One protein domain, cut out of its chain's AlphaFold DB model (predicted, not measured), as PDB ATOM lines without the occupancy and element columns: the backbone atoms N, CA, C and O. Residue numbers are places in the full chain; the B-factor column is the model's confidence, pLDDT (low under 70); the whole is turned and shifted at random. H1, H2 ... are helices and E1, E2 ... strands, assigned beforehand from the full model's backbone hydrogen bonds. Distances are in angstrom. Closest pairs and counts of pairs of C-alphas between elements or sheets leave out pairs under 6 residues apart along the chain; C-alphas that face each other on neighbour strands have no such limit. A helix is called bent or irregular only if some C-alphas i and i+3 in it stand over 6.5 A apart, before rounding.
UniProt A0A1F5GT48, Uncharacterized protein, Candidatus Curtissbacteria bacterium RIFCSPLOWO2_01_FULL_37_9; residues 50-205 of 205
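Overview. This is residues 50 to 205 of the 205 residues of an uncharacterized protein of Candidatus Curtissbacteria bacterium RIFCSPLOWO2_01_FULL_37_9 (UniProt A0A1F5GT48). Three helices, H2, H4 and H5, stand side by side as an up-and-down bundle, each running against the one before it, while H1 crosses H4 on one side and the long H7 crosses H5 on another. A small hairpin of two strands, E1 and E2, sits beside H1 and H2, the short H6 lies along H5, and residues 194 to 205, of which 194 to 203 belong to H7, stick out from the body. The 156 printed residues have seven named helices and two named strands, in the order H1 E1 E2 H2 H3 H4 H5 H6 H7; the sheet, E1 - E2, is antiparallel and the class is mostly helix. The whole is compact, with a radius of gyration of the C-alphas of 16.5 A and spans of 53 by 37 by 35 A.

Along the chain. Find C-alpha 50 at (139.373, 153.570, 134.059); from there H1 runs over residues 50 to 63, 20.3 A from first to last C-alpha. Next come strand E1, residues 70 to 74, and strand E2, residues 83 to 87. H2, residues 92 to 109, is 26.5 A long and only just irregular: C-alphas 93 and 96 are 6.9 A apart. H3 takes residues 112 to 115. Look then at C-alpha 117 at (148.716, 141.805, 113.538), where H4 begins; it covers residues 117 to 140 and is 34.7 A long. H5, residues 144 to 154, is 15.4 A long, and H6 holds residues 163 to 170. The last element, H7, residues 178 to 203, is 37.8 A long and ends at C-alpha 203, (129.969, 160.066, 100.277).

Arrangement. Begin at H4, the hub, which touches four other helices. H5 forms a helical hairpin with it, at a shallow tilt of 14 degrees, opposite ways; the closest C-alphas, those of Gly 135 and Val 147, are 4.5 A apart. H2 touches H4 opposite ways at a shallow tilt of 5 degrees, with C-alphas 96 and 131 closest at 6.0 A. H2 also touches H5, with its residues 92 to 100 alone, and C-alphas 93 and 146 are closest at 3.9 A. H1 touches residues 129 to 138 of H4 at a steep tilt of 50 degrees, the same way, with C-alphas 52 and 133 closest at 4.3 A. H3 and H4 touch only at the corner, and only just, with 3 pairs of C-alphas within 8 A; C-alphas 113 and 120 are closest at 5.1 A. Moving outward, residues 184 to 192 of H7 touch H5 at a steep tilt of 55 degrees; C-alphas 145 and 188 are closest at 5.4 A. H6 is close to H5 but not clearly touching, with C-alphas 151 and 165 closest at 6.6 A. In the hairpin of E1 and E2, find N 85 and O 72, 3.1 A apart and within hydrogen-bond range, and C-alphas 73 and 84, which face each other at 4.4 A. H1 and E1 are near each other, and E2 and H7 are apart. Every O i to N i+4 pair is within hydrogen-bond range in H1, H4, H5, H6 and H7, and 12 of 14 are in H2; H3 is too short for such a pair, and its one O i to N i+3 pair is not within range.

Size, cuts and confidence. The C-alphas farthest apart are those of Thr 115 and Arg 176, at 53.9 A. Residues 194 to 205 stand free, and the body without them spans 53 by 36 by 26 A. The printed part has no cut, and no link is long. The mean pLDDT of the printed part is 73.7; look for values under 70 at residues 61 to 90, 109 to 116, 173 to 178 and 202 to 205, and at residues 106 and 119.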
ATOM      1  N   ARG A  50     139.436 152.518 133.028       82.88
ATOM      2  CA  ARG A  50     139.373 153.570 134.059       82.88
ATOM      3  C   ARG A  50     139.754 154.947 133.506       82.88
ATOM      4  O   ARG A  50     139.042 155.910 133.775       82.88
ATOM      5  N   LYS A  51     140.811 155.034 132.690       78.00
ATOM      6  CA  LYS A  51     141.193 156.283 132.006       78.00
ATOM      7  C   LYS A  51     140.072 156.821 131.113       78.00
ATOM      8  O   LYS A  51     139.917 158.030 131.015       78.00
ATOM      9  N   GLY A  52     139.262 155.949 130.509       78.69
ATOM     10  CA  GLY A  52     138.072 156.346 129.748       78.69
ATOM     11  C   GLY A  52     137.042 157.096 130.596       78.69
ATOM     12  O   GLY A  52     136.537 158.141 130.187       78.69
ATOM     13  N   LYS A  53     136.789 156.612 131.818       87.31
ATOM     14  CA  LYS A  53     135.902 157.275 132.789       87.31
ATOM     15  C   LYS A  53     136.463 158.617 133.247       87.31
ATOM     16  O   LYS A  53     135.751 159.614 133.288       87.31
ATOM     17  N   GLU A  54     137.755 158.646 133.573       80.94
ATOM     18  CA  GLU A  54     138.458 159.875 133.964       80.94
ATOM     19  C   GLU A  54     138.408 160.924 132.847       80.94
ATOM     20  O   GLU A  54     138.112 162.086 133.114       80.94
ATOM     21  N   LEU A  55     138.619 160.506 131.594       80.31
ATOM     22  CA  LEU A  55     138.538 161.371 130.421       80.31
ATOM     23  C   LEU A  55     137.166 162.043 130.302       80.31
ATOM     24  O   LEU A  55     137.111 163.252 130.082       80.31
ATOM     25  N   TYR A  56     136.079 161.287 130.483       83.69
ATOM     26  CA  TYR A  56     134.726 161.849 130.474       83.69
ATOM     27  C   TYR A  56     134.568 162.937 131.546       83.69
ATOM     28  O   TYR A  56     134.183 164.061 131.228       83.69
ATOM     29  N   ARG A  57     134.932 162.637 132.801       81.88
ATOM     30  CA  ARG A  57     134.791 163.575 133.932       81.88
ATOM     31  C   ARG A  57     135.600 164.853 133.748       81.88
ATOM     32  O   ARG A  57     135.101 165.933 134.046       81.88
ATOM     33  N   ILE A  58     136.838 164.735 133.261       75.44
ATOM     34  CA  ILE A  58     137.705 165.889 132.982       75.44
ATOM     35  C   ILE A  58     137.018 166.812 131.977       75.44
ATOM     36  O   ILE A  58     136.908 168.008 132.210       75.44
ATOM     37  N   ILE A  59     136.520 166.253 130.878       72.69
ATOM     38  CA  ILE A  59     135.921 167.037 129.798       72.69
ATOM     39  C   ILE A  59     134.592 167.648 130.234       72.69
ATOM     40  O   ILE A  59     134.328 168.806 129.921       72.69
ATOM     41  N   GLN A  60     133.779 166.910 130.987       73.56
ATOM     42  CA  GLN A  60     132.551 167.438 131.570       73.56
ATOM     43  C   GLN A  60     132.847 168.657 132.457       73.56
ATOM     44  O   GLN A  60     132.241 169.702 132.254       73.56
ATOM     45  N   GLY A  61     133.847 168.570 133.343       67.31
ATOM     46  CA  GLY A  61     134.254 169.695 134.197       67.31
ATOM     47  C   GLY A  61     134.829 170.901 133.441       67.31
ATOM     48  O   GLY A  61     134.812 172.010 133.963       67.31
ATOM     49  N   LEU A  62     135.310 170.710 132.209       64.06
ATOM     50  CA  LEU A  62     135.765 171.793 131.324       64.06
ATOM     51  C   LEU A  62     134.632 172.383 130.475       64.06
ATOM     52  O   LEU A  62     134.747 173.500 129.973       64.06
ATOM     53  N   SER A  63     133.530 171.654 130.309       53.75
ATOM     54  CA  SER A  63     132.364 172.102 129.537       53.75
ATOM     55  C   SER A  63     131.579 173.207 130.254       53.75
ATOM     56  O   SER A  63     130.844 173.952 129.610       53.75
ATOM     57  N   ASP A  64     131.787 173.348 131.567       51.81
ATOM     58  CA  ASP A  64     131.245 174.430 132.397       51.81
ATOM     59  C   ASP A  64     132.043 175.744 132.267       51.81
ATOM     60  O   ASP A  64     131.631 176.781 132.791       51.81
ATOM     61  N   THR A  65     133.170 175.738 131.542       45.56
ATOM     62  CA  THR A  65     133.951 176.941 131.227       45.56
ATOM     63  C   THR A  65     133.693 177.401 129.786       45.56
ATOM     64  O   THR A  65     134.004 176.678 128.837       45.56
ATOM     65  N   PRO A  66     133.120 178.601 129.575       38.47
ATOM     66  CA  PRO A  66     132.812 179.096 128.245       38.47
ATOM     67  C   PRO A  66     134.114 179.526 127.564       38.47
ATOM     68  O   PRO A  66     134.802 180.409 128.059       38.47
ATOM     69  N   GLN A  67     134.403 178.928 126.409       43.22
ATOM     70  CA  GLN A  67     135.603 179.132 125.587       43.22
ATOM     71  C   GLN A  67     136.879 178.546 126.183       43.22
ATOM     72  O   GLN A  67     137.514 179.177 127.014       43.22
ATOM     73  N   LEU A  68     137.337 177.419 125.640       39.88
ATOM     74  CA  LEU A  68     138.766 177.147 125.536       39.88
ATOM     75  C   LEU A  68     139.029 176.148 124.400       39.88
ATOM     76  O   LEU A  68     138.500 175.036 124.384       39.88
ATOM     77  N   ASP A  69     139.899 176.544 123.469       42.00
ATOM     78  CA  ASP A  69     140.620 175.626 122.589       42.00
ATOM     79  C   ASP A  69     141.506 174.725 123.464       42.00
ATOM     80  O   ASP A  69     142.606 175.102 123.877       42.00
ATOM     81  N   HIS A  70     141.018 173.536 123.809       48.00
ATOM     82  CA  HIS A  70     141.750 172.610 124.664       48.00
ATOM     83  C   HIS A  70     142.513 171.566 123.846       48.00
ATOM     84  O   HIS A  70     141.949 170.652 123.246       48.00
ATOM     85  N   SER A  71     143.845 171.632 123.904       47.25
ATOM     86  CA  SER A  71     144.685 170.473 123.604       47.25
ATOM     87  C   SER A  71     144.755 169.575 124.841       47.25
ATOM     88  O   SER A  71     145.308 169.987 125.865       47.25
ATOM     89  N   HIS A  72     144.236 168.348 124.773       48.69
ATOM     90  CA  HIS A  72     144.392 167.364 125.846       48.69
ATOM     91  C   HIS A  72     145.149 166.135 125.357       48.69
ATOM     92  O   HIS A  72     144.836 165.511 124.347       48.69
ATOM     93  N   THR A  73     146.219 165.796 126.074       45.62
ATOM     94  CA  THR A  73     147.034 164.623 125.753       45.62
ATOM     95  C   THR A  73     146.601 163.472 126.643       45.62
ATOM     96  O   THR A  73     146.865 163.494 127.845       45.62
ATOM     97  N   VAL A  74     145.981 162.445 126.060       45.38
ATOM     98  CA  VAL A  74     145.710 161.196 126.774       45.38
ATOM     99  C   VAL A  74     146.931 160.301 126.613       45.38
ATOM    100  O   VAL A  74     147.197 159.751 125.544       45.38
ATOM    101  N   LYS A  75     147.709 160.158 127.689       44.31
ATOM    102  CA  LYS A  75     148.801 159.181 127.728       44.31
ATOM    103  C   LYS A  75     148.205 157.778 127.866       44.31
ATOM    104  O   LYS A  75     147.770 157.382 128.954       44.31
ATOM    105  N   LEU A  76     148.160 157.041 126.760       47.00
ATOM    106  CA  LEU A  76     147.932 155.594 126.766       47.00
ATOM    107  C   LEU A  76     149.138 154.868 127.405       47.00
ATOM    108  O   LEU A  76     150.166 155.512 127.615       47.00
ATOM    109  N   PRO A  77     148.999 153.594 127.831       44.34
ATOM    110  CA  PRO A  77     150.111 152.809 128.384       44.34
ATOM    111  C   PRO A  77     151.335 152.822 127.458       44.34
ATOM    112  O   PRO A  77     151.164 152.945 126.249       44.34
ATOM    113  N   ASP A  78     152.540 152.692 128.023       44.41
ATOM    114  CA  ASP A  78     153.840 153.000 127.385       44.41
ATOM    115  C   ASP A  78     154.116 152.291 126.040       44.41
ATOM    116  O   ASP A  78     154.968 152.704 125.260       44.41
ATOM    117  N   ASN A  79     153.352 151.247 125.743       40.44
ATOM    118  CA  ASN A  79     153.352 150.441 124.529       40.44
ATOM    119  C   ASN A  79     152.452 150.981 123.393       40.44
ATOM    120  O   ASN A  79     152.469 150.435 122.292       40.44
ATOM    121  N   ILE A  80     151.703 152.064 123.613       40.12
ATOM    122  CA  ILE A  80     151.003 152.819 122.568       40.12
ATOM    123  C   ILE A  80     151.423 154.276 122.705       40.12
ATOM    124  O   ILE A  80     151.121 154.918 123.711       40.12
ATOM    125  N   ALA A  81     152.117 154.796 121.685       40.03
ATOM    126  CA  ALA A  81     152.533 156.192 121.615       40.03
ATOM    127  C   ALA A  81     151.397 157.108 122.098       40.03
ATOM    128  O   ALA A  81     150.265 156.996 121.623       40.03
ATOM    129  N   ALA A  82     151.689 157.967 123.081       43.34
ATOM    130  CA  ALA A  82     150.702 158.840 123.705       43.34
ATOM    131  C   ALA A  82     149.868 159.551 122.629       43.34
ATOM    132  O   ALA A  82     150.391 160.376 121.876       43.34
ATOM    133  N   ILE A  83     148.576 159.225 122.543       43.44
ATOM    134  CA  ILE A  83     147.699 159.840 121.554       43.44
ATOM    135  C   ILE A  83     147.426 161.268 122.028       43.44
ATOM    136  O   ILE A  83     146.683 161.515 122.981       43.44
ATOM    137  N   LYS A  84     148.064 162.238 121.365       41.34
ATOM    138  CA  LYS A  84     147.747 163.657 121.540       41.34
ATOM    139  C   LYS A  84     146.421 163.947 120.845       41.34
ATOM    140  O   LYS A  84     146.335 164.015 119.618       41.34
ATOM    141  N   LEU A  85     145.371 164.102 121.637       42.00
ATOM    142  CA  LEU A  85     144.024 164.345 121.155       42.00
ATOM    143  C   LEU A  85     143.776 165.866 121.100       42.00
ATOM    144  O   LEU A  85     143.334 166.487 122.055       42.00
ATOM    145  N   TYR A  86     144.101 166.489 119.965       41.44
ATOM    146  CA  TYR A  86     143.689 167.869 119.662       41.44
ATOM    147  C   TYR A  86     142.217 167.937 119.258       41.44
ATOM    148  O   TYR A  86     141.852 167.350 118.238       41.44
ATOM    149  N   TRP A  87     141.381 168.627 120.024       48.38
ATOM    150  CA  TRP A  87     139.943 168.667 119.783       48.38
ATOM    151  C   TRP A  87     139.411 170.092 119.860       48.38
ATOM    152  O   TRP A  87     139.482 170.731 120.901       48.38
ATOM    153  N   SER A  88     138.823 170.549 118.757       45.12
ATOM    154  CA  SER A  88     137.821 171.610 118.749       45.12
ATOM    155  C   SER A  88     136.473 170.895 118.691       45.12
ATOM    156  O   SER A  88     135.987 170.549 117.615       45.12
ATOM    157  N   LEU A  89     135.938 170.516 119.853       52.25
ATOM    158  CA  LEU A  89     134.659 169.812 119.921       52.25
ATOM    159  C   LEU A  89     133.634 170.712 120.593       52.25
ATOM    160  O   LEU A  89     133.733 171.050 121.764       52.25
ATOM    161  N   ASP A  90     132.614 171.051 119.820       55.62
ATOM    162  CA  ASP A  90     131.386 171.721 120.238       55.62
ATOM    163  C   ASP A  90     130.525 170.857 121.175       55.62
ATOM    164  O   ASP A  90     129.623 171.386 121.822       55.62
ATOM    165  N   ARG A  91     130.743 169.529 121.227       70.19
ATOM    166  CA  ARG A  91     129.982 168.592 122.075       70.19
ATOM    167  C   ARG A  91     130.814 167.402 122.558       70.19
ATOM    168  O   ARG A  91     131.455 166.730 121.751       70.19
ATOM    169  N   ILE A  92     130.658 167.055 123.842       77.12
ATOM    170  CA  ILE A  92     131.257 165.870 124.491       77.12
ATOM    171  C   ILE A  92     130.959 164.579 123.704       77.12
ATOM    172  O   ILE A  92     131.841 163.752 123.482       77.12
ATOM    173  N   SER A  93     129.738 164.446 123.178       80.81
ATOM    174  CA  SER A  93     129.304 163.262 122.421       80.81
ATOM    175  C   SER A  93     130.080 162.976 121.131       80.81
ATOM    176  O   SER A  93     129.938 161.887 120.590       80.81
ATOM    177  N   LYS A  94     130.907 163.902 120.623       82.69
ATOM    178  CA  LYS A  94     131.752 163.666 119.437       82.69
ATOM    179  C   LYS A  94     133.101 163.013 119.762       82.69
ATOM    180  O   LYS A  94     133.788 162.550 118.857       82.69
ATOM    181  N   ILE A  95     133.483 162.954 121.036       82.12
ATOM    182  CA  ILE A  95     134.786 162.429 121.468       82.12
ATOM    183  C   ILE A  95     135.013 160.971 121.054       82.12
ATOM    184  O   ILE A  95     136.093 160.683 120.537       82.12
ATOM    185  N   PRO A  96     134.045 160.045 121.208       87.44
ATOM    186  CA  PRO A  96     134.241 158.667 120.765       87.44
ATOM    187  C   PRO A  96     134.583 158.540 119.276       87.44
ATOM    188  O   PRO A  96     135.479 157.778 118.909       87.44
ATOM    189  N   ASP A  97     133.913 159.320 118.422       86.69
ATOM    190  CA  ASP A  97     134.179 159.336 116.979       86.69
ATOM    191  C   ASP A  97     135.595 159.833 116.680       86.69
ATOM    192  O   ASP A  97     136.299 159.267 115.846       86.69
ATOM    193  N   GLU A  98     136.031 160.873 117.386       81.69
ATOM    194  CA  GLU A  98     137.369 161.442 117.246       81.69
ATOM    195  C   GLU A  98     138.478 160.491 117.709       81.69
ATOM    196  O   GLU A  98     139.514 160.378 117.049       81.69
ATOM    197  N   ILE A  99     138.273 159.785 118.828       81.12
ATOM    198  CA  ILE A  99     139.194 158.738 119.294       81.12
ATOM    199  C   ILE A  99     139.336 157.670 118.205       81.12
ATOM    200  O   ILE A  99     140.457 157.319 117.831       81.12
ATOM    201  N   SER A 100     138.208 157.194 117.667       86.56
ATOM    202  CA  SER A 100     138.185 156.190 116.603       86.56
ATOM    203  C   SER A 100     138.890 156.680 115.337       86.56
ATOM    204  O   SER A 100     139.768 155.996 114.813       86.56
ATOM    205  N   SER A 101     138.573 157.894 114.879       83.88
ATOM    206  CA  SER A 101     139.153 158.493 113.673       83.88
ATOM    207  C   SER A 101     140.673 158.639 113.776       83.88
ATOM    208  O   SER A 101     141.410 158.185 112.898       83.88
ATOM    209  N   LYS A 102     141.169 159.189 114.889       77.00
ATOM    210  CA  LYS A 102     142.610 159.350 115.113       77.00
ATOM    211  C   LYS A 102     143.328 158.024 115.243       77.00
ATOM    212  O   LYS A 102     144.443 157.887 114.747       77.00
ATOM    213  N   TRP A 103     142.693 157.044 115.875       82.25
ATOM    214  CA  TRP A 103     143.234 155.699 115.924       82.25
ATOM    215  C   TRP A 103     143.372 155.092 114.521       82.25
ATOM    216  O   TRP A 103     144.444 154.576 114.204       82.25
ATOM    217  N   GLN A 104     142.364 155.215 113.650       82.94
ATOM    218  CA  GLN A 104     142.486 154.750 112.261       82.94
ATOM    219  C   GLN A 104     143.628 155.463 111.526       82.94
ATOM    220  O   GLN A 104     144.418 154.803 110.856       82.94
ATOM    221  N   ALA A 105     143.785 156.778 111.708       75.12
ATOM    222  CA  ALA A 105     144.891 157.525 111.109       75.12
ATOM    223  C   ALA A 105     146.269 157.021 111.582       75.12
ATOM    224  O   ALA A 105     147.158 156.791 110.763       75.12
ATOM    225  N   VAL A 106     146.444 156.795 112.891       69.56
ATOM    226  CA  VAL A 106     147.687 156.241 113.463       69.56
ATOM    227  C   VAL A 106     147.954 154.831 112.943       69.56
ATOM    228  O   VAL A 106     149.086 154.514 112.568       69.56
ATOM    229  N   ARG A 107     146.912 153.996 112.891       73.81
ATOM    230  CA  ARG A 107     146.989 152.627 112.387       73.81
ATOM    231  C   ARG A 107     147.438 152.596 110.927       73.81
ATOM    232  O   ARG A 107     148.329 151.823 110.602       73.81
ATOM    233  N   SER A 108     146.865 153.447 110.076       74.75
ATOM    234  CA  SER A 108     147.223 153.543 108.656       74.75
ATOM    235  C   SER A 108     148.603 154.158 108.413       74.75
ATOM    236  O   SER A 108     149.247 153.832 107.422       74.75
ATOM    237  N   ALA A 109     149.076 155.042 109.294       68.69
ATOM    238  CA  ALA A 109     150.376 155.695 109.139       68.69
ATOM    239  C   ALA A 109     151.565 154.834 109.615       68.69
ATOM    240  O   ALA A 109     152.708 155.109 109.247       68.69
ATOM    241  N   THR A 110     151.329 153.809 110.440       67.31
ATOM    242  CA  THR A 110     152.399 153.071 111.130       67.31
ATOM    243  C   THR A 110     152.570 151.661 110.561       67.31
ATOM    244  O   THR A 110     151.796 150.760 110.879       67.31
ATOM    245  N   LYS A 111     153.653 151.442 109.796       68.69
ATOM    246  CA  LYS A 111     153.988 150.140 109.174       68.69
ATOM    247  C   LYS A 111     154.030 148.964 110.158       68.69
ATOM    248  O   LYS A 111     153.722 147.841 109.780       68.69
ATOM    249  N   SER A 112     154.366 149.209 111.427       54.62
ATOM    250  CA  SER A 112     154.419 148.169 112.460       54.62
ATOM    251  C   SER A 112     153.087 147.435 112.653       54.62
ATOM    252  O   SER A 112     153.108 146.252 112.965       54.62
ATOM    253  N   PHE A 113     151.938 148.081 112.422       66.94
ATOM    254  CA  PHE A 113     150.629 147.417 112.514       66.94
ATOM    255  C   PHE A 113     150.287 146.556 111.291       66.94
ATOM    256  O   PHE A 113     149.371 145.739 111.368       66.94
ATOM    257  N   GLU A 114     150.988 146.737 110.169       66.69
ATOM    258  CA  GLU A 114     150.877 145.858 108.999       66.69
ATOM    259  C   GLU A 114     151.713 144.590 109.197       66.69
ATOM    260  O   GLU A 114     151.285 143.498 108.836       66.69
ATOM    261  N   THR A 115     152.898 144.735 109.798       67.31
ATOM    262  CA  THR A 115     153.839 143.630 110.027       67.31
ATOM    263  C   THR A 115     153.558 142.838 111.302       67.31
ATOM    264  O   THR A 115     154.009 141.702 111.411       67.31
ATOM    265  N   ASP A 116     152.829 143.420 112.257       68.75
ATOM    266  CA  ASP A 116     152.454 142.793 113.527       68.75
ATOM    267  C   ASP A 116     150.927 142.892 113.766       68.75
ATOM    268  O   ASP A 116     150.417 143.877 114.322       68.75
ATOM    269  N   PRO A 117     150.164 141.864 113.343       72.50
ATOM    270  CA  PRO A 117     148.716 141.805 113.538       72.50
ATOM    271  C   PRO A 117     148.293 141.702 115.011       72.50
ATOM    272  O   PRO A 117     147.176 142.104 115.368       72.50
ATOM    273  N   GLU A 118     149.154 141.158 115.873       71.38
ATOM    274  CA  GLU A 118     148.874 141.009 117.300       71.38
ATOM    275  C   GLU A 118     148.921 142.375 117.989       71.38
ATOM    276  O   GLU A 118     147.986 142.747 118.705       71.38
ATOM    277  N   LEU A 119     149.940 143.180 117.676       69.81
ATOM    278  CA  LEU A 119     150.045 144.569 118.116       69.81
ATOM    279  C   LEU A 119     148.817 145.390 117.691       69.81
ATOM    280  O   LEU A 119     148.240 146.115 118.506       69.81
ATOM    281  N   ALA A 120     148.366 145.240 116.440       70.38
ATOM    282  CA  ALA A 120     147.171 145.922 115.944       70.38
ATOM    283  C   ALA A 120     145.904 145.497 116.703       70.38
ATOM    284  O   ALA A 120     145.059 146.332 117.030       70.38
ATOM    285  N   THR A 121     145.761 144.206 117.005       77.69
ATOM    286  CA  THR A 121     144.612 143.671 117.753       77.69
ATOM    287  C   THR A 121     144.597 144.185 119.191       77.69
ATOM    288  O   THR A 121     143.564 144.652 119.673       77.69
ATOM    289  N   ASN A 122     145.750 144.168 119.859       74.25
ATOM    290  CA  ASN A 122     145.895 144.653 121.229       74.25
ATOM    291  C   ASN A 122     145.624 146.157 121.332       74.25
ATOM    292  O   ASN A 122     144.893 146.593 122.223       74.25
ATOM    293  N   ALA A 123     146.140 146.950 120.393       74.06
ATOM    294  CA  ALA A 123     145.891 148.385 120.365       74.06
ATOM    295  C   ALA A 123     144.418 148.720 120.076       74.06
ATOM    296  O   ALA A 123     143.843 149.555 120.772       74.06
ATOM    297  N   ASN A 124     143.768 148.009 119.143       82.19
ATOM    298  CA  ASN A 124     142.320 148.136 118.923       82.19
ATOM    299  C   ASN A 124     141.529 147.857 120.207       82.19
ATOM    300  O   ASN A 124     140.638 148.630 120.558       82.19
ATOM    301  N   ARG A 125     141.875 146.785 120.933       83.75
ATOM    302  CA  ARG A 125     141.217 146.452 122.201       83.75
ATOM    303  C   ARG A 125     141.384 147.571 123.231       83.75
ATOM    304  O   ARG A 125     140.404 147.958 123.851       83.75
ATOM    305  N   LEU A 126     142.582 148.141 123.369       81.69
ATOM    306  CA  LEU A 126     142.835 149.239 124.310       81.69
ATOM    307  C   LEU A 126     142.027 150.501 123.957       81.69
ATOM    308  O   LEU A 126     141.482 151.152 124.846       81.69
ATOM    309  N   ILE A 127     141.894 150.832 122.670       83.50
ATOM    310  CA  ILE A 127     141.059 151.956 122.218       83.50
ATOM    311  C   ILE A 127     139.571 151.697 122.474       83.50
ATOM    312  O   ILE A 127     138.850 152.604 122.903       83.50
ATOM    313  N   HIS A 128     139.112 150.466 122.254       89.88
ATOM    314  CA  HIS A 128     137.740 150.079 122.563       89.88
ATOM    315  C   HIS A 128     137.472 150.170 124.066       89.88
ATOM    316  O   HIS A 128     136.489 150.791 124.449       89.88
ATOM    317  N   ASP A 129     138.371 149.666 124.913       85.62
ATOM    318  CA  ASP A 129     138.236 149.740 126.372       85.62
ATOM    319  C   ASP A 129     138.209 151.186 126.880       85.62
ATOM    320  O   ASP A 129     137.415 151.521 127.762       85.62
ATOM    321  N   LEU A 130     139.045 152.066 126.314       85.94
ATOM    322  CA  LEU A 130     139.027 153.500 126.620       85.94
ATOM    323  C   LEU A 130     137.657 154.106 126.294       85.94
ATOM    324  O   LEU A 130     137.061 154.802 127.117       85.94
ATOM    325  N   THR A 131     137.158 153.830 125.090       89.94
ATOM    326  CA  THR A 131     135.894 154.382 124.591       89.94
ATOM    327  C   THR A 131     134.696 153.803 125.344       89.94
ATOM    328  O   THR A 131     133.759 154.523 125.676       89.94
ATOM    329  N   GLU A 132     134.742 152.522 125.698       92.81
ATOM    330  CA  GLU A 132     133.722 151.872 126.516       92.81
ATOM    331  C   GLU A 132     133.694 152.462 127.926       92.81
ATOM    332  O   GLU A 132     132.623 152.769 128.442       92.81
ATOM    333  N   GLY A 133     134.862 152.681 128.538       89.50
ATOM    334  CA  GLY A 133     134.966 153.361 129.827       89.50
ATOM    335  C   GLY A 133     134.319 154.746 129.800       89.50
ATOM    336  O   GLY A 133     133.557 155.081 130.702       89.50
ATOM    337  N   PHE A 134     134.558 155.517 128.737       90.81
ATOM    338  CA  PHE A 134     133.896 156.802 128.514       90.81
ATOM    339  C   PHE A 134     132.366 156.656 128.433       90.81
ATOM    340  O   PHE A 134     131.642 157.393 129.100       90.81
ATOM    341  N   GLY A 135     131.866 155.675 127.673       92.88
ATOM    342  CA  GLY A 135     130.432 155.394 127.546       92.88
ATOM    343  C   GLY A 135     129.767 154.958 128.854       92.88
ATOM    344  O   GLY A 135     128.649 155.376 129.142       92.88
ATOM    345  N   GLU A 136     130.449 154.159 129.678       94.56
ATOM    346  CA  GLU A 136     129.955 153.761 131.002       94.56
ATOM    347  C   GLU A 136     129.823 154.952 131.955       94.56
ATOM    348  O   GLU A 136     128.860 155.023 132.719       94.56
ATOM    349  N   GLU A 137     130.777 155.884 131.928       93.62
ATOM    350  CA  GLU A 137     130.683 157.092 132.748       93.62
ATOM    351  C   GLU A 137     129.561 158.008 132.250       93.62
ATOM    352  O   GLU A 137     128.741 158.450 133.050       93.62
ATOM    353  N   ALA A 138     129.450 158.211 130.933       91.31
ATOM    354  CA  ALA A 138     128.342 158.956 130.336       91.31
ATOM    355  C   ALA A 138     126.975 158.363 130.720       91.31
ATOM    356  O   ALA A 138     126.023 159.099 130.974       91.31
ATOM    357  N   PHE A 139     126.883 157.031 130.818       91.56
ATOM    358  CA  PHE A 139     125.669 156.336 131.239       91.56
ATOM    359  C   PHE A 139     125.309 156.653 132.691       91.56
ATOM    360  O   PHE A 139     124.151 156.938 132.987       91.56
ATOM    361  N   ALA A 140     126.298 156.662 133.590       91.00
ATOM    362  CA  ALA A 140     126.095 157.049 134.984       91.00
ATOM    363  C   ALA A 140     125.642 158.515 135.125       91.00
ATOM    364  O   ALA A 140     124.855 158.827 136.015       91.00
ATOM    365  N   GLN A 141     126.100 159.390 134.224       89.06
ATOM    366  CA  GLN A 141     125.768 160.820 134.194       89.06
ATOM    367  C   GLN A 141     124.519 161.153 133.355       89.06
ATOM    368  O   GLN A 141     124.169 162.323 133.222       89.06
ATOM    369  N   LYS A 142     123.834 160.143 132.798       89.50
ATOM    370  CA  LYS A 142     122.650 160.297 131.932       89.50
ATOM    371  C   LYS A 142     122.876 161.116 130.652       89.50
ATOM    372  O   LYS A 142     121.944 161.693 130.094       89.50
ATOM    373  N   ASP A 143     124.103 161.141 130.141       89.31
ATOM    374  CA  ASP A 143     124.438 161.765 128.859       89.31
ATOM    375  C   ASP A 143     124.265 160.764 127.710       89.31
ATOM    376  O   ASP A 143     125.207 160.135 127.215       89.31
ATOM    377  N   TRP A 144     123.015 160.599 127.282       88.12
ATOM    378  CA  TRP A 144     122.620 159.561 126.330       88.12
ATOM    379  C   TRP A 144     123.258 159.707 124.947       88.12
ATOM    380  O   TRP A 144     123.537 158.704 124.290       88.12
ATOM    381  N   ALA A 145     123.551 160.934 124.511       88.56
ATOM    382  CA  ALA A 145     124.226 161.162 123.237       88.56
ATOM    383  C   ALA A 145     125.666 160.624 123.264       88.56
ATOM    384  O   ALA A 145     126.107 159.983 122.306       88.56
ATOM    385  N   SER A 146     126.386 160.848 124.367       90.94
ATOM    386  CA  SER A 146     127.748 160.342 124.561       90.94
ATOM    387  C   SER A 146     127.783 158.828 124.769       90.94
ATOM    388  O   SER A 146     128.649 158.164 124.199       90.94
ATOM    389  N   VAL A 147     126.807 158.266 125.496       91.94
ATOM    390  CA  VAL A 147     126.597 156.809 125.621       91.94
ATOM    391  C   VAL A 147     126.467 156.173 124.243       91.94
ATOM    392  O   VAL A 147     127.238 155.282 123.888       91.94
ATOM    393  N   VAL A 148     125.511 156.652 123.445       91.44
ATOM    394  CA  VAL A 148     125.232 156.102 122.117       91.44
ATOM    395  C   VAL A 148     126.457 156.204 121.217       91.44
ATOM    396  O   VAL A 148     126.801 155.229 120.557       91.44
ATOM    397  N   SER A 149     127.156 157.342 121.212       91.25
ATOM    398  CA  SER A 149     128.360 157.485 120.391       91.25
ATOM    399  C   SER A 149     129.474 156.527 120.813       91.25
ATOM    400  O   SER A 149     130.135 155.955 119.949       91.25
ATOM    401  N   ALA A 150     129.687 156.335 122.116       92.31
ATOM    402  CA  ALA A 150     130.713 155.434 122.626       92.31
ATOM    403  C   ALA A 150     130.437 153.976 122.245       92.31
ATOM    404  O   ALA A 150     131.304 153.307 121.685       92.31
ATOM    405  N   PHE A 151     129.216 153.498 122.492       93.75
ATOM    406  CA  PHE A 151     128.851 152.107 122.229       93.75
ATOM    407  C   PHE A 151     128.681 151.784 120.740       93.75
ATOM    408  O   PHE A 151     128.835 150.626 120.353       93.75
ATOM    409  N   ASP A 152     128.406 152.781 119.900       92.75
ATOM    410  CA  ASP A 152     128.414 152.630 118.443       92.75
ATOM    411  C   ASP A 152     129.838 152.393 117.925       92.75
ATOM    412  O   ASP A 152     130.061 151.490 117.124       92.75
ATOM    413  N   VAL A 153     130.813 153.152 118.438       89.44
ATOM    414  CA  VAL A 153     132.232 153.032 118.071       89.44
ATOM    415  C   VAL A 153     132.836 151.702 118.520       89.44
ATOM    416  O   VAL A 153     133.603 151.095 117.774       89.44
ATOM    417  N   THR A 154     132.505 151.224 119.722       89.38
ATOM    418  CA  THR A 154     133.094 149.987 120.264       89.38
ATOM    419  C   THR A 154     132.476 148.708 119.699       89.38
ATOM    420  O   THR A 154     133.037 147.625 119.891       89.38
ATOM    421  N   THR A 155     131.352 148.805 118.978       89.06
ATOM    422  CA  THR A 155     130.594 147.648 118.490       89.06
ATOM    423  C   THR A 155     130.767 147.443 116.991       89.06
ATOM    424  O   THR A 155     130.331 148.241 116.162       89.06
ATOM    425  N   LYS A 156     131.305 146.281 116.611       79.94
ATOM    426  CA  LYS A 156     131.313 145.848 115.210       79.94
ATOM    427  C   LYS A 156     129.875 145.541 114.765       79.94
ATOM    428  O   LYS A 156     129.270 144.599 115.262       79.94
ATOM    429  N   GLY A 157     129.344 146.338 113.835       80.00
ATOM    430  CA  GLY A 157     127.939 146.292 113.402       80.00
ATOM    431  C   GLY A 157     127.112 147.506 113.844       80.00
ATOM    432  O   GLY A 157     125.995 147.676 113.367       80.00
ATOM    433  N   GLY A 158     127.671 148.375 114.690       86.12
ATOM    434  CA  GLY A 158     127.030 149.607 115.147       86.12
ATOM    435  C   GLY A 158     126.136 149.425 116.373       86.12
ATOM    436  O   GLY A 158     125.969 148.326 116.908       86.12
ATOM    437  N   ILE A 159     125.552 150.536 116.820       87.81
ATOM    438  CA  ILE A 159     124.886 150.668 118.122       87.81
ATOM    439  C   ILE A 159     123.805 149.619 118.416       87.81
ATOM    440  O   ILE A 159     123.689 149.157 119.550       87.81
ATOM    441  N   LEU A 160     123.032 149.197 117.411       86.25
ATOM    442  CA  LEU A 160     121.925 148.246 117.592       86.25
ATOM    443  C   LEU A 160     122.397 146.833 117.968       86.25
ATOM    444  O   LEU A 160     121.625 146.053 118.522       86.25
ATOM    445  N   HIS A 161     123.667 146.520 117.709       86.44
ATOM    446  CA  HIS A 161     124.290 145.241 118.041       86.44
ATOM    447  C   HIS A 161     125.124 145.303 119.332       86.44
ATOM    448  O   HIS A 161     125.829 144.346 119.657       86.44
ATOM    449  N   SER A 162     125.074 146.420 120.068       89.50
ATOM    450  CA  SER A 162     125.882 146.612 121.272       89.50
ATOM    451  C   SER A 162     125.317 145.795 122.431       89.50
ATOM    452  O   SER A 162     124.403 146.230 123.134       89.50
ATOM    453  N   LEU A 163     125.887 144.607 122.662       88.38
ATOM    454  CA  LEU A 163     125.547 143.763 123.816       88.38
ATOM    455  C   LEU A 163     125.779 144.508 125.134       88.38
ATOM    456  O   LEU A 163     124.960 144.438 126.045       88.38
ATOM    457  N   ARG A 164     126.858 145.291 125.213       86.38
ATOM    458  CA  ARG A 164     127.204 146.027 126.430       86.38
ATOM    459  C   ARG A 164     126.178 147.106 126.771       86.38
ATOM    460  O   ARG A 164     125.805 147.243 127.933       86.38
ATOM    461  N   LEU A 165     125.680 147.842 125.774       86.38
ATOM    462  CA  LEU A 165     124.590 148.790 125.995       86.38
ATOM    463  C   LEU A 165     123.301 148.066 126.407       86.38
ATOM    464  O   LEU A 165     122.615 148.526 127.313       86.38
ATOM    465  N   GLN A 166     122.984 146.924 125.788       86.62
ATOM    466  CA  GLN A 166     121.811 146.126 126.165       86.62
ATOM    467  C   GLN A 166     121.874 145.677 127.632       86.62
ATOM    468  O   GLN A 166     120.882 145.817 128.347       86.62
ATOM    469  N   GLU A 167     123.034 145.212 128.104       86.81
ATOM    470  CA  GLU A 167     123.260 144.856 129.511       86.81
ATOM    471  C   GLU A 167     123.028 146.046 130.452       86.81
ATOM    472  O   GLU A 167     122.328 145.916 131.457       86.81
ATOM    473  N   LEU A 168     123.570 147.222 130.116       85.19
ATOM    474  CA  LEU A 168     123.387 148.437 130.917       85.19
ATOM    475  C   LEU A 168     121.913 148.857 130.981       85.19
ATOM    476  O   LEU A 168     121.404 149.180 132.054       85.19
ATOM    477  N   LEU A 169     121.198 148.795 129.854       81.75
ATOM    478  CA  LEU A 169     119.768 149.104 129.782       81.75
ATOM    479  C   LEU A 169     118.900 148.084 130.525       81.75
ATOM    480  O   LEU A 169     117.864 148.453 131.083       81.75
ATOM    481  N   ALA A 170     119.288 146.808 130.529       80.31
ATOM    482  CA  ALA A 170     118.618 145.772 131.311       80.31
ATOM    483  C   ALA A 170     118.789 146.008 132.820       80.31
ATOM    484  O   ALA A 170     117.874 145.732 133.592       80.31
ATOM    485  N   GLY A 171     119.922 146.588 133.227       77.31
ATOM    486  CA  GLY A 171     120.185 147.002 134.605       77.31
ATOM    487  C   GLY A 171     119.359 148.201 135.092       77.31
ATOM    488  O   GLY A 171     119.324 148.448 136.296       77.31
ATOM    489  N   LEU A 172     118.675 148.938 134.206       75.81
ATOM    490  CA  LEU A 172     117.791 150.040 134.601       75.81
ATOM    491  C   LEU A 172     116.419 149.500 135.038       75.81
ATOM    492  O   LEU A 172     115.686 148.984 134.183       75.81
ATOM    493  N   PRO A 173     116.015 149.658 136.316       67.56
ATOM    494  CA  PRO A 173     114.725 149.166 136.786       67.56
ATOM    495  C   PRO A 173     113.572 149.755 135.964       67.56
ATOM    496  O   PRO A 173     113.607 150.918 135.567       67.56
ATOM    497  N   LEU A 174     112.535 148.961 135.692       62.84
ATOM    498  CA  LEU A 174     111.342 149.398 134.954       62.84
ATOM    499  C   LEU A 174     110.402 150.200 135.869       62.84
ATOM    500  O   LEU A 174     109.276 149.798 136.150       62.84
ATOM    501  N   THR A 175     110.898 151.321 136.387       65.06
ATOM    502  CA  THR A 175     110.131 152.297 137.169       65.06
ATOM    503  C   THR A 175     109.724 153.475 136.287       65.06
ATOM    504  O   THR A 175     110.337 153.742 135.251       65.06
ATOM    505  N   ARG A 176     108.680 154.204 136.705       54.09
ATOM    506  CA  ARG A 176     108.094 155.327 135.951       54.09
ATOM    507  C   ARG A 176     109.124 156.400 135.564       54.09
ATOM    508  O   ARG A 176     109.026 156.953 134.474       54.09
ATOM    509  N   ASP A 177     110.137 156.623 136.400       58.78
ATOM    510  CA  ASP A 177     111.206 157.602 136.155       58.78
ATOM    511  C   ASP A 177     112.174 157.163 135.041       58.78
ATOM    512  O   ASP A 177     112.643 157.988 134.260       58.78
ATOM    513  N   ASN A 178     112.390 155.855 134.870       67.81
ATOM    514  CA  ASN A 178     113.289 155.316 133.844       67.81
ATOM    515  C   ASN A 178     112.626 155.181 132.464       67.81
ATOM    516  O   ASN A 178     113.297 154.865 131.480       67.81
ATOM    517  N   HIS A 179     111.315 155.424 132.350       71.44
ATOM    518  CA  HIS A 179     110.640 155.473 131.048       71.44
ATOM    519  C   HIS A 179     111.142 156.653 130.216       71.44
ATOM    520  O   HIS A 179     111.309 156.521 129.004       71.44
ATOM    521  N   ARG A 180     111.412 157.791 130.868       76.38
ATOM    522  CA  ARG A 180     111.946 158.977 130.200       76.38
ATOM    523  C   ARG A 180     113.362 158.729 129.691       76.38
ATOM    524  O   ARG A 180     113.603 158.930 128.508       76.38
ATOM    525  N   ASP A 181     114.228 158.180 130.538       77.94
ATOM    526  CA  ASP A 181     115.600 157.818 130.161       77.94
ATOM    527  C   ASP A 181     115.611 156.852 128.964       77.94
ATOM    528  O   ASP A 181     116.332 157.059 127.994       77.94
ATOM    529  N   ARG A 182     114.738 155.836 128.959       77.50
ATOM    530  CA  ARG A 182     114.610 154.901 127.826       77.50
ATOM    531  C   ARG A 182     114.162 155.588 126.530       77.50
ATOM    532  O   ARG A 182     114.673 155.239 125.468       77.50
ATOM    533  N   LEU A 183     113.230 156.542 126.604       77.00
ATOM    534  CA  LEU A 183     112.798 157.332 125.445       77.00
ATOM    535  C   LEU A 183     113.917 158.241 124.932       77.00
ATOM    536  O   LEU A 183     114.159 158.286 123.728       77.00
ATOM    537  N   ASP A 184     114.625 158.926 125.828       81.56
ATOM    538  CA  ASP A 184     115.716 159.825 125.455       81.56
ATOM    539  C   ASP A 184     116.901 159.041 124.850       81.56
ATOM    540  O   ASP A 184     117.509 159.484 123.875       81.56
ATOM    541  N   ILE A 185     117.171 157.824 125.338       81.12
ATOM    542  CA  ILE A 185     118.145 156.902 124.730       81.12
ATOM    543  C   ILE A 185     117.685 156.455 123.340       81.12
ATOM    544  O   ILE A 185     118.479 156.473 122.400       81.12
ATOM    545  N   ALA A 186     116.413 156.077 123.178       79.94
ATOM    546  CA  ALA A 186     115.871 155.700 121.873       79.94
ATOM    547  C   ALA A 186     115.990 156.851 120.859       79.94
ATOM    548  O   ALA A 186     116.420 156.626 119.725       79.94
ATOM    549  N   GLN A 187     115.703 158.084 121.287       80.06
ATOM    550  CA  GLN A 187     115.881 159.279 120.465       80.06
ATOM    551  C   GLN A 187     117.354 159.491 120.094       80.06
ATOM    552  O   GLN A 187     117.665 159.721 118.927       80.06
ATOM    553  N   ALA A 188     118.278 159.354 121.048       84.31
ATOM    554  CA  ALA A 188     119.710 159.479 120.781       84.31
ATOM    555  C   ALA A 188     120.211 158.428 119.768       84.31
ATOM    556  O   ALA A 188     121.015 158.751 118.888       84.31
ATOM    557  N   ILE A 189     119.712 157.188 119.844       82.06
ATOM    558  CA  ILE A 189     119.994 156.131 118.860       82.06
ATOM    559  C   ILE A 189     119.451 156.520 117.482       82.06
ATOM    560  O   ILE A 189     120.177 156.421 116.490       82.06
ATOM    561  N   GLN A 190     118.201 156.980 117.401       79.06
ATOM    562  CA  GLN A 190     117.604 157.400 116.134       79.06
ATOM    563  C   GLN A 190     118.406 158.536 115.487       79.06
ATOM    564  O   GLN A 190     118.797 158.426 114.323       79.06
ATOM    565  N   ASP A 191     118.725 159.580 116.253       84.38
ATOM    566  CA  ASP A 191     119.534 160.710 115.798       84.38
ATOM    567  C   ASP A 191     120.896 160.253 115.257       84.38
ATOM    568  O   ASP A 191     121.375 160.756 114.235       84.38
ATOM    569  N   ARG A 192     121.537 159.284 115.925       86.12
ATOM    570  CA  ARG A 192     122.814 158.705 115.490       86.12
ATOM    571  C   ARG A 192     122.681 157.997 114.143       86.12
ATOM    572  O   ARG A 192     123.466 158.277 113.233       86.12
ATOM    573  N   LEU A 193     121.684 157.127 114.001       84.81
ATOM    574  CA  LEU A 193     121.436 156.369 112.772       84.81
ATOM    575  C   LEU A 193     121.083 157.290 111.597       84.81
ATOM    576  O   LEU A 193     121.535 157.073 110.472       84.81
ATOM    577  N   GLU A 194     120.310 158.349 111.836       86.44
ATOM    578  CA  GLU A 194     119.998 159.345 110.810       86.44
ATOM    579  C   GLU A 194     121.241 160.100 110.337       86.44
ATOM    580  O   GLU A 194     121.425 160.285 109.132       86.44
ATOM    581  N   ARG A 195     122.127 160.506 111.256       85.19
ATOM    582  CA  ARG A 195     123.392 161.164 110.894       85.19
ATOM    583  C   ARG A 195     124.292 160.246 110.071       85.19
ATOM    584  O   ARG A 195     124.856 160.710 109.083       85.19
ATOM    585  N   GLN A 196     124.393 158.966 110.432       83.12
ATOM    586  CA  GLN A 196     125.142 157.981 109.643       83.12
ATOM    587  C   GLN A 196     124.571 157.854 108.228       83.12
ATOM    588  O   GLN A 196     125.305 158.027 107.262       83.12
ATOM    589  N   LYS A 197     123.248 157.676 108.095       82.94
ATOM    590  CA  LYS A 197     122.579 157.607 106.784       82.94
ATOM    591  C   LYS A 197     122.842 158.842 105.923       82.94
ATOM    592  O   LYS A 197     123.010 158.710 104.713       82.94
ATOM    593  N   ARG A 198     122.855 160.041 106.519       83.75
ATOM    594  CA  ARG A 198     123.162 161.289 105.800       83.75
ATOM    595  C   ARG A 198     124.610 161.303 105.302       83.75
ATOM    596  O   ARG A 198     124.812 161.600 104.133       83.75
ATOM    597  N   ARG A 199     125.582 160.914 106.137       76.62
ATOM    598  CA  ARG A 199     127.004 160.828 105.749       76.62
ATOM    599  C   ARG A 199     127.225 159.861 104.585       76.62
ATOM    600  O   ARG A 199     127.802 160.258 103.582       76.62
ATOM    601  N   THR A 200     126.663 158.654 104.659       73.50
ATOM    602  CA  THR A 200     126.807 157.649 103.591       73.50
ATOM    603  C   THR A 200     126.207 158.116 102.263       73.50
ATOM    604  O   THR A 200     126.755 157.823 101.208       73.50
ATOM    605  N   LYS A 201     125.098 158.869 102.292       70.62
ATOM    606  CA  LYS A 201     124.505 159.450 101.074       70.62
ATOM    607  C   LYS A 201     125.369 160.549 100.461       70.62
ATOM    608  O   LYS A 201     125.394 160.671  99.246       70.62
ATOM    609  N   THR A 202     126.042 161.350 101.283       62.94
ATOM    610  CA  THR A 202     126.943 162.411 100.814       62.94
ATOM    611  C   THR A 202     128.257 161.856 100.263       62.94
ATOM    612  O   THR A 202     128.804 162.438  99.343       62.94
ATOM    613  N   GLU A 203     128.746 160.725 100.772       58.38
ATOM    614  CA  GLU A 203     129.969 160.066 100.277       58.38
ATOM    615  C   GLU A 203     129.771 159.303  98.952       58.38
ATOM    616  O   GLU A 203     130.748 158.938  98.303       58.38
ATOM    617  N   GLN A 204     128.521 159.039  98.554       52.91
ATOM    618  CA  GLN A 204     128.161 158.329  97.316       52.91
ATOM    619  C   GLN A 204     127.689 159.250  96.178       52.91
ATOM    620  O   GLN A 204     127.441 158.755  95.078       52.91
ATOM    621  N   ALA A 205     127.516 160.545  96.452       52.53
ATOM    622  CA  ALA A 205     127.080 161.565  95.496       52.53
ATOM    623  C   ALA A 205     128.284 162.339  94.949       52.53
ATOM    624  O   ALA A 205     128.255 162.660  93.741       52.53
TER     625      ALA A 205